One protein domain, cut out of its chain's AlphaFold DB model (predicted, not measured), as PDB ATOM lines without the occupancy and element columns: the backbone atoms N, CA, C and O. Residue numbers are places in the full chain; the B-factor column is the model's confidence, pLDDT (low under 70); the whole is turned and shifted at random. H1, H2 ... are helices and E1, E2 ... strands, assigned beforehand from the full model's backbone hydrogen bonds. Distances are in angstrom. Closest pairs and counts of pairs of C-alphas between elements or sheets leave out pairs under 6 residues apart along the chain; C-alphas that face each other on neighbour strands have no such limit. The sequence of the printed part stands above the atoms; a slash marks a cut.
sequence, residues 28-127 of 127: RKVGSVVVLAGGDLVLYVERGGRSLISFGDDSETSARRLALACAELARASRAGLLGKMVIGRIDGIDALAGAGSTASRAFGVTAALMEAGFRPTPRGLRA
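This is residues 28 to 127 of the 127 residues of the protein "Putative ATP-dependent helicase Lhr" of Oerskovia enterophila (UniProt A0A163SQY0). A small three-stranded sheet, E1 to E3, is covered on one face by the long helix H1, which packs over E1 and E2; the shorter helix H2 packs on H1 at a steep tilt, near the edge strand E3. A little hairpin, E4 and E5, sits off to one side, near H2 and apart from the three-stranded sheet, and a long stretch without a named element, residues 79 to 104, leads from H1 to H2. The printed part has 100 residues, with five named strands and two named helices in the order E1 E2 E3 H1 H2 E4 E5, and the class is mixed, helices and strands. Both sheets, E1 - E2 - E3 and E4 - E5, are antiparallel. The whole is compact and rounded, with a radius of gyration of the C-alphas of 12.2 A and spans of 32 by 31 by 25 A.

E1, residues 33 to 37, and E2, residues 40 to 45, form a hairpin, with N 33 and O 45 2.9 A apart, within hydrogen-bond range. E2 and E3, residues 52 to 54, form the next hairpin, with N 53 and O 44 at 2.8 A. E1, E2 and E3 are a meander, each strand the antiparallel neighbour of the one before. H1, residues 60 to 78, is on this sheet at a height over the sheet of 8.5 A, over E1 and E2. It runs slantwise to the strands, at 33 degrees to E1 on the local plane. The closest C-alphas of E1 and H1 are those of Ala 37 and Arg 65, 5.6 A apart. H2, residues 105 to 115, is also on the sheet, and its C-alpha closest to E3 is that of Val 109, 7.3 A from that of Ser 54. H1 and H2 touch, H1 with residues 66 to 74 alone, at a steep tilt of 50 degrees, the same way; their closest C-alphas are those of Cys 70 and Leu 113, 5.3 A apart. E4, residues 119 to 121, and E5, residues 124 to 126, form a hairpin, with N 119 and O 126 at 2.8 A. H1 is apart from E4 and E5. In H1 and H2 every O i to N i+4 pair is within hydrogen-bond range.

E1 begins at C-alpha 33 (44.086, -35.681, -8.334) and is 13.4 A long; E2 is 15.1 A. H1 runs 27.3 A from C-alpha 60 (61.196, -28.269, 6.849), and H2 15.4 A. E5 ends at C-alpha 126 (38.035, -22.865, -3.531).

The two C-alphas farthest apart, those of Gly 39 and Pro 122, are 33.9 A apart. The printed part has no cut, and the link from H1 to H2 is long, with 26 residues. The mean pLDDT of the printed part is 91.5, and residues 98 to 103 are under 70.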
ATOM      1  N   ARG A  28      41.142 -45.665  -4.808       80.00
ATOM      2  CA  ARG A  28      41.201 -45.507  -6.272       80.00
ATOM      3  C   ARG A  28      39.832 -45.067  -6.800       80.00
ATOM      4  O   ARG A  28      38.887 -45.849  -6.788       80.00
ATOM      5  N   LYS A  29      39.709 -43.812  -7.237       79.75
ATOM      6  CA  LYS A  29      38.462 -43.230  -7.760       79.75
ATOM      7  C   LYS A  29      38.742 -42.452  -9.042       79.75
ATOM      8  O   LYS A  29      39.725 -41.727  -9.121       79.75
ATOM      9  N   VAL A  30      37.854 -42.559 -10.028       87.06
ATOM     10  CA  VAL A  30      37.953 -41.772 -11.266       87.06
ATOM     11  C   VAL A  30      37.827 -40.278 -10.954       87.06
ATOM     12  O   VAL A  30      36.878 -39.842 -10.295       87.06
ATOM     13  N   GLY A  31      38.765 -39.490 -11.479       87.38
ATOM     14  CA  GLY A  31      38.792 -38.036 -11.317       87.38
ATOM     15  C   GLY A  31      39.366 -37.552  -9.986       87.38
ATOM     16  O   GLY A  31      39.112 -36.408  -9.622       87.38
ATOM     17  N   SER A  32      40.091 -38.399  -9.247       93.31
ATOM     18  CA  SER A  32      40.984 -37.925  -8.187       93.31
ATOM     19  C   SER A  32      42.229 -37.256  -8.772       93.31
ATOM     20  O   SER A  32      42.602 -37.491  -9.923       93.31
ATOM     21  N   VAL A  33      42.864 -36.404  -7.971       94.88
ATOM     22  CA  VAL A  33      44.086 -35.681  -8.334       94.88
ATOM     23  C   VAL A  33      45.188 -36.077  -7.366       94.88
ATOM     24  O   VAL A  33      44.984 -36.082  -6.154       94.88
ATOM     25  N   VAL A  34      46.361 -36.387  -7.906       95.50
ATOM     26  CA  VAL A  34      47.583 -36.617  -7.137       95.50
ATOM     27  C   VAL A  34      48.554 -35.491  -7.451       95.50
ATOM     28  O   VAL A  34      48.772 -35.163  -8.619       95.50
ATOM     29  N   VAL A  35      49.138 -34.902  -6.409       96.62
ATOM     30  CA  VAL A  35      50.171 -33.875  -6.546       96.62
ATOM     31  C   VAL A  35      51.475 -34.403  -5.975       96.62
ATOM     32  O   VAL A  35      51.546 -34.789  -4.802       96.62
ATOM     33  N   LEU A  36      52.495 -34.412  -6.829       96.50
ATOM     34  CA  LEU A  36      53.856 -34.808  -6.496       96.50
ATOM     35  C   LEU A  36      54.759 -33.571  -6.448       96.50
ATOM     36  O   LEU A  36      54.616 -32.664  -7.273       96.50
ATOM     37  N   ALA A  37      55.730 -33.562  -5.535       94.69
ATOM     38  CA  ALA A  37      56.798 -32.563  -5.499       94.69
ATOM     39  C   ALA A  37      58.157 -33.268  -5.437       94.69
ATOM     40  O   ALA A  37      58.472 -33.937  -4.456       94.69
ATOM     41  N   GLY A  38      58.958 -33.143  -6.499       89.19
ATOM     42  CA  GLY A  38      60.253 -33.830  -6.588       89.19
ATOM     43  C   GLY A  38      60.151 -35.362  -6.606       89.19
ATOM     44  O   GLY A  38      61.081 -36.030  -6.179       89.19
ATOM     45  N   GLY A  39      59.021 -35.913  -7.064       92.62
ATOM     46  CA  GLY A  39      58.746 -37.356  -7.066       92.62
ATOM     47  C   GLY A  39      58.087 -37.881  -5.787       92.62
ATOM     48  O   GLY A  39      57.538 -38.979  -5.803       92.62
ATOM     49  N   ASP A  40      58.058 -37.089  -4.714       93.69
ATOM     50  CA  ASP A  40      57.389 -37.458  -3.467       93.69
ATOM     51  C   ASP A  40      55.888 -37.157  -3.531       93.69
ATOM     52  O   ASP A  40      55.475 -36.100  -4.019       93.69
ATOM     53  N   LEU A  41      55.066 -38.068  -3.004       95.81
ATOM     54  CA  LEU A  41      53.630 -37.857  -2.833       95.81
ATOM     55  C   LEU A  41      53.379 -36.799  -1.757       95.81
ATOM     56  O   LEU A  41      53.836 -36.959  -0.629       95.81
ATOM     57  N   VAL A  42      52.620 -35.753  -2.097       97.00
ATOM     58  CA  VAL A  42      52.322 -34.652  -1.167       97.00
ATOM     59  C   VAL A  42      50.830 -34.504  -0.912       97.00
ATOM     60  O   VAL A  42      50.423 -34.402   0.242       97.00
ATOM     61  N   LEU A  43      50.008 -34.512  -1.966       97.12
ATOM     62  CA  LEU A  43      48.555 -34.368  -1.851       97.12
ATOM     63  C   LEU A  43      47.839 -35.451  -2.652       97.12
ATOM     64  O   LEU A  43      48.178 -35.725  -3.805       97.12
ATOM     65  N   TYR A  44      46.785 -35.996  -2.059       96.69
ATOM     66  CA  TYR A  44      45.746 -36.739  -2.757       96.69
ATOM     67  C   TYR A  44      44.420 -36.007  -2.577       96.69
ATOM     68  O   TYR A  44      44.000 -35.748  -1.453       96.69
ATOM     69  N   VAL A  45      43.744 -35.685  -3.675       95.62
ATOM     70  CA  VAL A  45      42.462 -34.984  -3.671       95.62
ATOM     71  C   VAL A  45      41.413 -35.888  -4.291       95.62
ATOM     72  O   VAL A  45      41.535 -36.325  -5.436       95.62
ATOM     73  N   GLU A  46      40.356 -36.179  -3.544       93.94
ATOM     74  CA  GLU A  46      39.217 -36.903  -4.085       93.94
ATOM     75  C   GLU A  46      38.484 -36.088  -5.150       93.94
ATOM     76  O   GLU A  46      38.514 -34.855  -5.173       93.94
ATOM     77  N   ARG A  47      37.759 -36.801  -6.019       90.12
ATOM     78  CA  ARG A  47      36.976 -36.220  -7.111       90.12
ATOM     79  C   ARG A  47      36.186 -34.986  -6.670       90.12
ATOM     80  O   ARG A  47      35.393 -35.037  -5.728       90.12
ATOM     81  N   GLY A  48      36.378 -33.894  -7.410       89.06
ATOM     82  CA  GLY A  48      35.697 -32.615  -7.189       89.06
ATOM     83  C   GLY A  48      36.151 -31.854  -5.938       89.06
ATOM     84  O   GLY A  48      35.509 -30.875  -5.566       89.06
ATOM     85  N   GLY A  49      37.232 -32.284  -5.277       92.62
ATOM     86  CA  GLY A  49      37.753 -31.651  -4.063       92.62
ATOM     87  C   GLY A  49      37.114 -32.142  -2.769       92.62
ATOM     88  O   GLY A  49      37.441 -31.628  -1.710       92.62
ATOM     89  N   ARG A  50      36.216 -33.136  -2.806       92.44
ATOM     90  CA  ARG A  50      35.402 -33.514  -1.633       92.44
ATOM     91  C   ARG A  50      36.226 -33.712  -0.357       92.44
ATOM     92  O   ARG A  50      35.818 -33.259   0.711       92.44
ATOM     93  N   SER A  51      37.371 -34.370  -0.483       93.94
ATOM     94  CA  SER A  51      38.359 -34.485   0.580       93.94
ATOM     95  C   SER A  51      39.775 -34.398   0.016       93.94
ATOM     96  O   SER A  51      40.019 -34.724  -1.147       93.94
ATOM     97  N   LEU A  52      40.698 -33.947   0.855       95.81
ATOM     98  CA  LEU A  52      42.125 -33.884   0.606       95.81
ATOM     99  C   LEU A  52      42.847 -34.652   1.715       95.81
ATOM    100  O   LEU A  52      42.487 -34.546   2.887       95.81
ATOM    101  N   ILE A  53      43.862 -35.418   1.328       95.38
ATOM    102  CA  ILE A  53      44.792 -36.104   2.222       95.38
ATOM    103  C   ILE A  53      46.184 -35.545   1.946       95.38
ATOM    104  O   ILE A  53      46.615 -35.508   0.790       95.38
ATOM    105  N   SER A  54      46.869 -35.117   2.999       94.94
ATOM    106  CA  SER A  54      48.246 -34.652   2.948       94.94
ATOM    107  C   SER A  54      49.216 -35.750   3.384       94.94
ATOM    108  O   SER A  54      48.923 -36.580   4.244       94.94
ATOM    109  N   PHE A  55      50.394 -35.754   2.770       94.06
ATOM    110  CA  PHE A  55      51.479 -36.686   3.059       94.06
ATOM    111  C   PHE A  55      52.735 -35.919   3.451       94.06
ATOM    112  O   PHE A  55      52.896 -34.747   3.104       94.06
ATOM    113  N   GLY A  56      53.616 -36.590   4.186       91.00
ATOM    114  CA  GLY A  56      54.885 -36.049   4.662       91.00
ATOM    115  C   GLY A  56      54.986 -36.046   6.185       91.00
ATOM    116  O   GLY A  56      54.040 -36.380   6.894       91.00
ATOM    117  N   ASP A  57      56.163 -35.676   6.665       90.19
ATOM    118  CA  ASP A  57      56.503 -35.532   8.080       90.19
ATOM    119  C   ASP A  57      56.507 -34.047   8.490       90.19
ATOM    120  O   ASP A  57      56.074 -33.182   7.713       90.19
ATOM    121  N   ASP A  58      56.985 -33.757   9.699       88.06
ATOM    122  CA  ASP A  58      57.098 -32.403  10.257       88.06
ATOM    123  C   ASP A  58      58.451 -31.734   9.932       88.06
ATOM    124  O   ASP A  58      58.840 -30.750  10.559       88.06
ATOM    125  N   SER A  59      59.197 -32.255   8.948       93.44
ATOM    126  CA  SER A  59      60.455 -31.643   8.509       93.44
ATOM    127  C   SER A  59      60.227 -30.377   7.677       93.44
ATOM    128  O   SER A  59      59.246 -30.239   6.942       93.44
ATOM    129  N   GLU A  60      61.208 -29.472   7.693       93.94
ATOM    130  CA  GLU A  60      61.196 -28.269   6.849       93.94
ATOM    131  C   GLU A  60      61.126 -28.619   5.349       93.94
ATOM    132  O   GLU A  60      60.468 -27.943   4.557       93.94
ATOM    133  N   THR A  61      61.761 -29.719   4.938       95.81
ATOM    134  CA  THR A  61      61.713 -30.198   3.551       95.81
ATOM    135  C   THR A  61      60.298 -30.634   3.157       95.81
ATOM    136  O   THR A  61      59.848 -30.328   2.052       95.81
ATOM    137  N   SER A  62      59.575 -31.317   4.050       94.19
ATOM    138  CA  SER A  62      58.161 -31.675   3.867       94.19
ATOM    139  C   SER A  62      57.272 -30.427   3.786       94.19
ATOM    140  O   SER A  62      56.456 -30.319   2.868       94.19
ATOM    141  N   ALA A  63      57.511 -29.423   4.636       94.50
ATOM    142  CA  ALA A  63      56.801 -28.143   4.582       94.50
ATOM    143  C   ALA A  63      57.014 -27.395   3.248       94.50
ATOM    144  O   ALA A  63      56.057 -26.916   2.637       94.50
ATOM    145  N   ARG A  64      58.253 -27.354   2.732       96.56
ATOM    146  CA  ARG A  64      58.560 -26.758   1.415       96.56
ATOM    147  C   ARG A  64      57.849 -27.488   0.272       96.56
ATOM    148  O   ARG A  64      57.300 -26.845  -0.622       96.56
ATOM    149  N   ARG A  65      57.828 -28.826   0.297       97.50
ATOM    150  CA  ARG A  65      57.101 -29.641  -0.694       97.50
ATOM    151  C   ARG A  65      55.593 -29.394  -0.644       97.50
ATOM    152  O   ARG A  65      54.975 -29.285  -1.701       97.50
ATOM    153  N   LEU A  66      55.020 -29.264   0.553       97.38
ATOM    154  CA  LEU A  66      53.608 -28.926   0.744       97.38
ATOM    155  C   LEU A  66      53.255 -27.589   0.089       97.38
ATOM    156  O   LEU A  66      52.303 -27.532  -0.685       97.38
ATOM    157  N   ALA A  67      54.053 -26.544   0.324       97.31
ATOM    158  CA  ALA A  67      53.835 -25.234  -0.288       97.31
ATOM    159  C   ALA A  67      53.843 -25.302  -1.828       97.31
ATOM    160  O   ALA A  67      52.930 -24.788  -2.479       97.31
ATOM    161  N   LEU A  68      54.824 -26.001  -2.417       98.06
ATOM    162  CA  LEU A  68      54.903 -26.211  -3.869       98.06
ATOM    163  C   LEU A  68      53.686 -26.977  -4.409       98.06
ATOM    164  O   LEU A  68      53.120 -26.601  -5.436       98.06
ATOM    165  N   ALA A  69      53.254 -28.028  -3.711       98.19
ATOM    166  CA  ALA A  69      52.098 -28.822  -4.111       98.19
ATOM    167  C   ALA A  69      50.787 -28.018  -4.046       98.19
ATOM    168  O   ALA A  69      49.970 -28.100  -4.963       98.19
ATOM    169  N   CYS A  70      50.589 -27.211  -3.000       98.19
ATOM    170  CA  CYS A  70      49.434 -26.322  -2.878       98.19
ATOM    171  C   CYS A  70      49.412 -25.265  -3.993       98.19
ATOM    172  O   CYS A  70      48.358 -25.043  -4.594       98.19
ATOM    173  N   ALA A  71      50.563 -24.662  -4.313       98.00
ATOM    174  CA  ALA A  71      50.691 -23.694  -5.402       98.00
ATOM    175  C   ALA A  71      50.314 -24.300  -6.763       98.00
ATOM    176  O   ALA A  71      49.520 -23.717  -7.507       98.00
ATOM    177  N   GLU A  72      50.812 -25.499  -7.067       97.94
ATOM    178  CA  GLU A  72      50.491 -26.186  -8.321       97.94
ATOM    179  C   GLU A  72      49.042 -26.659  -8.396       97.94
ATOM    180  O   GLU A  72      48.415 -26.539  -9.450       97.94
ATOM    181  N   LEU A  73      48.467 -27.124  -7.284       97.50
ATOM    182  CA  LEU A  73      47.045 -27.461  -7.226       97.50
ATOM    183  C   LEU A  73      46.178 -26.230  -7.532       97.50
ATOM    184  O   LEU A  73      45.236 -26.310  -8.324       97.50
ATOM    185  N   ALA A  74      46.520 -25.081  -6.945       96.94
ATOM    186  CA  ALA A  74      45.814 -23.828  -7.176       96.94
ATOM    187  C   ALA A  74      45.951 -23.366  -8.637       96.94
ATOM    188  O   ALA A  74      44.958 -22.999  -9.269       96.94
ATOM    189  N   ARG A  75      47.163 -23.443  -9.206       97.44
ATOM    190  CA  ARG A  75      47.423 -23.116 -10.616       97.44
ATOM    191  C   ARG A  75      46.619 -24.010 -11.562       97.44
ATOM    192  O   ARG A  75      45.953 -23.492 -12.453       97.44
ATOM    193  N   ALA A  76      46.650 -25.328 -11.363       96.44
ATOM    194  CA  ALA A  76      45.928 -26.286 -12.200       96.44
ATOM    195  C   ALA A  76      44.404 -26.102 -12.116       96.44
ATOM    196  O   ALA A  76      43.715 -26.192 -13.134       96.44
ATOM    197  N   SER A  77      43.883 -25.795 -10.924       94.56
ATOM    198  CA  SER A  77      42.466 -25.478 -10.725       94.56
ATOM    199  C   SER A  77      42.054 -24.212 -11.487       94.56
ATOM    200  O   SER A  77      41.104 -24.247 -12.269       94.56
ATOM    201  N   ARG A  78      42.816 -23.115 -11.350       93.94
ATOM    202  CA  ARG A  78      42.559 -21.856 -12.077       93.94
ATOM    203  C   ARG A  78      42.688 -21.999 -13.593       93.94
ATOM    204  O   ARG A  78      41.938 -21.367 -14.326       93.94
ATOM    205  N   ALA A  79      43.589 -22.861 -14.060       95.19
ATOM    206  CA  ALA A  79      43.725 -23.204 -15.475       95.19
ATOM    207  C   ALA A  79      42.572 -24.084 -16.011       95.19
ATOM    208  O   ALA A  79      42.567 -24.432 -17.187       95.19
ATOM    209  N   GLY A  80      41.611 -24.480 -15.166       93.69
ATOM    210  CA  GLY A  80      40.450 -25.284 -15.556       93.69
ATOM    211  C   GLY A  80      40.738 -26.776 -15.746       93.69
ATOM    212  O   GLY A  80      39.820 -27.535 -16.052       93.69
ATOM    213  N   LEU A  81      41.974 -27.225 -15.505       93.62
ATOM    214  CA  LEU A  81      42.414 -28.605 -15.757       93.62
ATOM    215  C   LEU A  81      41.728 -29.630 -14.846       93.62
ATOM    216  O   LEU A  81      41.660 -30.810 -15.176       93.62
ATOM    217  N   LEU A  82      41.232 -29.186 -13.687       92.25
ATOM    218  CA  LEU A  82      40.647 -30.049 -12.657       92.25
ATOM    219  C   LEU A  82      39.113 -29.951 -12.589       92.25
ATOM    220  O   LEU A  82      38.483 -30.592 -11.745       92.25
ATOM    221  N   GLY A  83      38.499 -29.141 -13.459       90.31
ATOM    222  CA  GLY A  83      37.083 -28.794 -13.372       90.31
ATOM    223  C   GLY A  83      36.737 -28.003 -12.103       90.31
ATOM    224  O   GLY A  83      37.591 -27.400 -11.456       90.31
ATOM    225  N   LYS A  84      35.451 -27.981 -11.733       90.00
ATOM    226  CA  LYS A  84      35.001 -27.317 -10.498       90.00
ATOM    227  C   LYS A  84      35.481 -28.109  -9.274       90.00
ATOM    228  O   LYS A  84      35.128 -29.278  -9.130       90.00
ATOM    229  N   MET A  85      36.212 -27.448  -8.378       92.50
ATOM    230  CA  MET A  85      36.756 -28.050  -7.158       92.50
ATOM    231  C   MET A  85      36.470 -27.187  -5.925       92.50
ATOM    232  O   MET A  85      36.709 -25.979  -5.947       92.50
ATOM    233  N   VAL A  86      35.990 -27.816  -4.849       96.06
ATOM    234  CA  VAL A  86      35.892 -27.213  -3.510       96.06
ATOM    235  C   VAL A  86      36.419 -28.213  -2.486       96.06
ATOM    236  O   VAL A  86      35.880 -29.312  -2.380       96.06
ATOM    237  N   ILE A  87      37.453 -27.826  -1.739       96.88
ATOM    238  CA  ILE A  87      38.076 -28.628  -0.683       96.88
ATOM    239  C   ILE A  87      37.240 -28.524   0.587       96.88
ATOM    240  O   ILE A  87      37.323 -27.539   1.317       96.88
ATOM    241  N   GLY A  88      36.409 -29.538   0.830       95.38
ATOM    242  CA  GLY A  88      35.512 -29.575   1.991       95.38
ATOM    243  C   GLY A  88      36.172 -30.115   3.260       95.38
ATOM    244  O   GLY A  88      35.861 -29.667   4.362       95.38
ATOM    245  N   ARG A  89      37.099 -31.067   3.116       94.50
ATOM    246  CA  ARG A  89      37.727 -31.786   4.232       94.50
ATOM    247  C   ARG A  89      39.217 -31.991   3.964       94.50
ATOM    248  O   ARG A  89      39.579 -32.329   2.841       94.50
ATOM    249  N   ILE A  90      40.054 -31.813   4.977       94.88
ATOM    250  CA  ILE A  90      41.511 -31.960   4.935       94.88
ATOM    251  C   ILE A  90      41.906 -32.908   6.065       94.88
ATOM    252  O   ILE A  90      41.588 -32.652   7.223       94.88
ATOM    253  N   ASP A  91      42.537 -34.032   5.729       92.19
ATOM    254  CA  ASP A  91      42.982 -35.058   6.686       92.19
ATOM    255  C   ASP A  91      41.872 -35.528   7.648       92.19
ATOM    256  O   ASP A  91      42.090 -35.807   8.823       92.19
ATOM    257  N   GLY A  92      40.638 -35.612   7.137       89.81
ATOM    258  CA  GLY A  92      39.456 -36.014   7.907       89.81
ATOM    259  C   GLY A  92      38.742 -34.874   8.649       89.81
ATOM    260  O   GLY A  92      37.601 -35.061   9.071       89.81
ATOM    261  N   ILE A  93      39.345 -33.686   8.735       89.94
ATOM    262  CA  ILE A  93      38.822 -32.509   9.448       89.94
ATOM    263  C   ILE A  93      38.166 -31.543   8.455       89.94
ATOM    264  O   ILE A  93      38.676 -31.348   7.352       89.94
ATOM    265  N   ASP A  94      37.027 -30.936   8.805       91.50
ATOM    266  CA  ASP A  94      36.401 -29.918   7.948       91.50
ATOM    267  C   ASP A  94      37.381 -28.768   7.676       91.50
ATOM    268  O   ASP A  94      37.980 -28.218   8.601       91.50
ATOM    269  N   ALA A  95      37.545 -28.391   6.405       90.75
ATOM    270  CA  ALA A  95      38.632 -27.509   5.967       90.75
ATOM    271  C   ALA A  95      38.624 -26.136   6.666       90.75
ATOM    272  O   ALA A  95      39.681 -25.560   6.918       90.75
ATOM    273  N   LEU A  96      37.433 -25.633   7.012       87.31
ATOM    274  CA  LEU A  96      37.257 -24.370   7.737       87.31
ATOM    275  C   LEU A  96      37.433 -24.519   9.253       87.31
ATOM    276  O   LEU A  96      37.939 -23.604   9.892       87.31
ATOM    277  N   ALA A  97      37.063 -25.666   9.834       78.38
ATOM    278  CA  ALA A  97      37.305 -25.951  11.253       78.38
ATOM    279  C   ALA A  97      38.802 -26.170  11.523       78.38
ATOM    280  O   ALA A  97      39.325 -25.776  12.565       78.38
ATOM    281  N   GLY A  98      39.506 -26.725  10.533       60.81
ATOM    282  CA  GLY A  98      40.954 -26.861  10.524       60.81
ATOM    283  C   GLY A  98      41.702 -25.533  10.617       60.81
ATOM    284  O   GLY A  98      42.865 -25.576  10.969       60.81
ATOM    285  N   ALA A  99      41.073 -24.375  10.379       60.38
ATOM    286  CA  ALA A  99      41.690 -23.058  10.579       60.38
ATOM    287  C   ALA A  99      41.701 -22.592  12.054       60.38
ATOM    288  O   ALA A  99      42.307 -21.571  12.361       60.38
ATOM    289  N   GLY A 100      41.029 -23.306  12.967       55.47
ATOM    290  CA  GLY A 100      40.923 -22.933  14.385       55.47
ATOM    291  C   GLY A 100      41.793 -23.748  15.350       55.47
ATOM    292  O   GLY A 100      41.873 -23.396  16.521       55.47
ATOM    293  N   SER A 101      42.433 -24.833  14.895       59.03
ATOM    294  CA  SER A 101      43.234 -25.730  15.745       59.03
ATOM    295  C   SER A 101      44.665 -25.843  15.231       59.03
ATOM    296  O   SER A 101      44.928 -26.546  14.262       59.03
ATOM    297  N   THR A 102      45.608 -25.176  15.897       63.22
ATOM    298  CA  THR A 102      47.030 -25.111  15.506       63.22
ATOM    299  C   THR A 102      47.799 -26.420  15.705       63.22
ATOM    300  O   THR A 102      48.923 -26.546  15.231       63.22
ATOM    301  N   ALA A 103      47.209 -27.406  16.387       64.81
ATOM    302  CA  ALA A 103      47.881 -28.654  16.748       64.81
ATOM    303  C   ALA A 103      47.824 -29.741  15.656       64.81
ATOM    304  O   ALA A 103      48.439 -30.793  15.815       64.81
ATOM    305  N   SER A 104      47.074 -29.533  14.567       77.31
ATOM    306  CA  SER A 104      46.884 -30.551  13.526       77.31
ATOM    307  C   SER A 104      47.606 -30.197  12.230       77.31
ATOM    308  O   SER A 104      47.543 -29.060  11.767       77.31
ATOM    309  N   ARG A 105      48.187 -31.203  11.564       84.75
ATOM    310  CA  ARG A 105      48.712 -31.084  10.191       84.75
ATOM    311  C   ARG A 105      47.679 -30.485   9.228       84.75
ATOM    312  O   ARG A 105      48.047 -29.700   8.357       84.75
ATOM    313  N   ALA A 106      46.392 -30.772   9.441       88.94
ATOM    314  CA  ALA A 106      45.301 -30.214   8.645       88.94
ATOM    315  C   ALA A 106      45.280 -28.676   8.660       88.94
ATOM    316  O   ALA A 106      44.994 -28.069   7.632       88.94
ATOM    317  N   PHE A 107      45.633 -28.039   9.784       88.31
ATOM    318  CA  PHE A 107      45.744 -26.580   9.880       88.31
ATOM    319  C   PHE A 107      46.860 -26.047   8.986       88.31
ATOM    320  O   PHE A 107      46.636 -25.120   8.208       88.31
ATOM    321  N   GLY A 108      48.043 -26.668   9.037       92.31
ATOM    322  CA  GLY A 108      49.172 -26.291   8.182       92.31
ATOM    323  C   GLY A 108      48.840 -26.419   6.692       92.31
ATOM    324  O   GLY A 108      49.182 -25.547   5.896       92.31
ATOM    325  N   VAL A 109      48.094 -27.460   6.318       95.12
ATOM    326  CA  VAL A 109      47.619 -27.665   4.943       95.12
ATOM    327  C   VAL A 109      46.569 -26.623   4.546       95.12
ATOM    328  O   VAL A 109      46.656 -26.061   3.455       95.12
ATOM    329  N   THR A 110      45.605 -26.318   5.420       95.25
ATOM    330  CA  THR A 110      44.633 -25.233   5.211       95.25
ATOM    331  C   THR A 110      45.341 -23.900   4.968       95.25
ATOM    332  O   THR A 110      45.030 -23.219   3.991       95.25
ATOM    333  N   ALA A 111      46.322 -23.549   5.805       93.81
ATOM    334  CA  ALA A 111      47.100 -22.321   5.663       93.81
ATOM    335  C   ALA A 111      47.875 -22.285   4.335       93.81
ATOM    336  O   ALA A 111      47.781 -21.306   3.597       93.81
ATOM    337  N   ALA A 112      48.560 -23.376   3.976       96.31
ATOM    338  CA  ALA A 112      49.300 -23.474   2.716       96.31
ATOM    339  C   ALA A 112      48.392 -23.347   1.476       96.31
ATOM    340  O   ALA A 112      48.771 -22.723   0.486       96.31
ATOM    341  N   LEU A 113      47.174 -23.898   1.521       97.19
ATOM    342  CA  LEU A 113      46.184 -23.722   0.454       97.19
ATOM    343  C   LEU A 113      45.722 -22.266   0.343       97.19
ATOM    344  O   LEU A 113      45.618 -21.744  -0.769       97.19
ATOM    345  N   MET A 114      45.441 -21.607   1.471       96.44
ATOM    346  CA  MET A 114      45.035 -20.198   1.481       96.44
ATOM    347  C   MET A 114      46.131 -19.286   0.919       96.44
ATOM    348  O   MET A 114      45.838 -18.426   0.081       96.44
ATOM    349  N   GLU A 115      47.384 -19.533   1.304       97.12
ATOM    350  CA  GLU A 115      48.565 -18.842   0.775       97.12
ATOM    351  C   GLU A 115      48.708 -19.054  -0.742       97.12
ATOM    352  O   GLU A 115      48.922 -18.113  -1.500       97.12
ATOM    353  N   ALA A 116      48.453 -20.275  -1.228       97.44
ATOM    354  CA  ALA A 116      48.445 -20.606  -2.657       97.44
ATOM    355  C   ALA A 116      47.280 -19.978  -3.462       97.44
ATOM    356  O   ALA A 116      47.192 -20.133  -4.691       97.44
ATOM    357  N   GLY A 117      46.370 -19.270  -2.791       96.81
ATOM    358  CA  GLY A 117      45.272 -18.540  -3.418       96.81
ATOM    359  C   GLY A 117      43.898 -19.182  -3.255       96.81
ATOM    360  O   GLY A 117      42.933 -18.632  -3.778       96.81
ATOM    361  N   PHE A 118      43.765 -20.294  -2.522       96.94
ATOM    362  CA  PHE A 118      42.436 -20.786  -2.160       96.94
ATOM    363  C   PHE A 118      41.744 -19.807  -1.204       96.94
ATOM    364  O   PHE A 118      42.372 -19.125  -0.392       96.94
ATOM    365  N   ARG A 119      40.420 -19.722  -1.293       96.38
ATOM    366  CA  ARG A 119      39.587 -18.822  -0.494       96.38
ATOM    367  C   ARG A 119      38.446 -19.588   0.172       96.38
ATOM    368  O   ARG A 119      37.934 -20.543  -0.418       96.38
ATOM    369  N   PRO A 120      38.041 -19.196   1.391       95.88
ATOM    370  CA  PRO A 120      36.918 -19.817   2.073       95.88
ATOM    371  C   PRO A 120      35.598 -19.533   1.354       95.88
ATOM    372  O   PRO A 120      35.362 -18.460   0.804       95.88
ATOM    373  N   THR A 121      34.720 -20.523   1.391       95.19
ATOM    374  CA  THR A 121      33.330 -20.491   0.932       95.19
ATOM    375  C   THR A 121      32.484 -21.251   1.954       95.19
ATOM    376  O   THR A 121      33.041 -22.065   2.692       95.19
ATOM    377  N   PRO A 122      31.147 -21.123   1.966       94.25
ATOM    378  CA  PRO A 122      30.307 -21.896   2.888       94.25
ATOM    379  C   PRO A 122      30.470 -23.424   2.788       94.25
ATOM    380  O   PRO A 122      30.082 -24.149   3.697       94.25
ATOM    381  N   ARG A 123      31.016 -23.932   1.673       93.12
ATOM    382  CA  ARG A 123      31.205 -25.368   1.407       93.12
ATOM    383  C   ARG A 123      32.647 -25.850   1.622       93.12
ATOM    384  O   ARG A 123      32.888 -27.043   1.467       93.12
ATOM    385  N   GLY A 124      33.592 -24.960   1.940       95.06
ATOM    386  CA  GLY A 124      35.023 -25.275   2.055       95.06
ATOM    387  C   GLY A 124      35.914 -24.286   1.299       95.06
ATOM    388  O   GLY A 124      35.514 -23.149   1.060       95.06
ATOM    389  N   LEU A 125      37.116 -24.705   0.904       96.69
ATOM    390  CA  LEU A 125      38.083 -23.855   0.199       96.69
ATOM    391  C   LEU A 125      37.975 -23.994  -1.324       96.69
ATOM    392  O   LEU A 125      37.866 -25.102  -1.842       96.69
ATOM    393  N   ARG A 126      38.078 -22.888  -2.060       95.88
ATOM    394  CA  ARG A 126      38.035 -22.865  -3.531       95.88
ATOM    395  C   ARG A 126      39.193 -22.047  -4.105       95.88
ATOM    396  O   ARG A 126      39.484 -20.991  -3.558       95.88
ATOM    397  N   ALA A 127      39.840 -22.546  -5.160       90.25
ATOM    398  CA  ALA A 127      40.943 -21.866  -5.860       90.25
ATOM    399  C   ALA A 127      40.481 -20.753  -6.807       90.25
ATOM    400  O   ALA A 127      39.291 -20.782  -7.205       90.25
TER     401      ALA A 127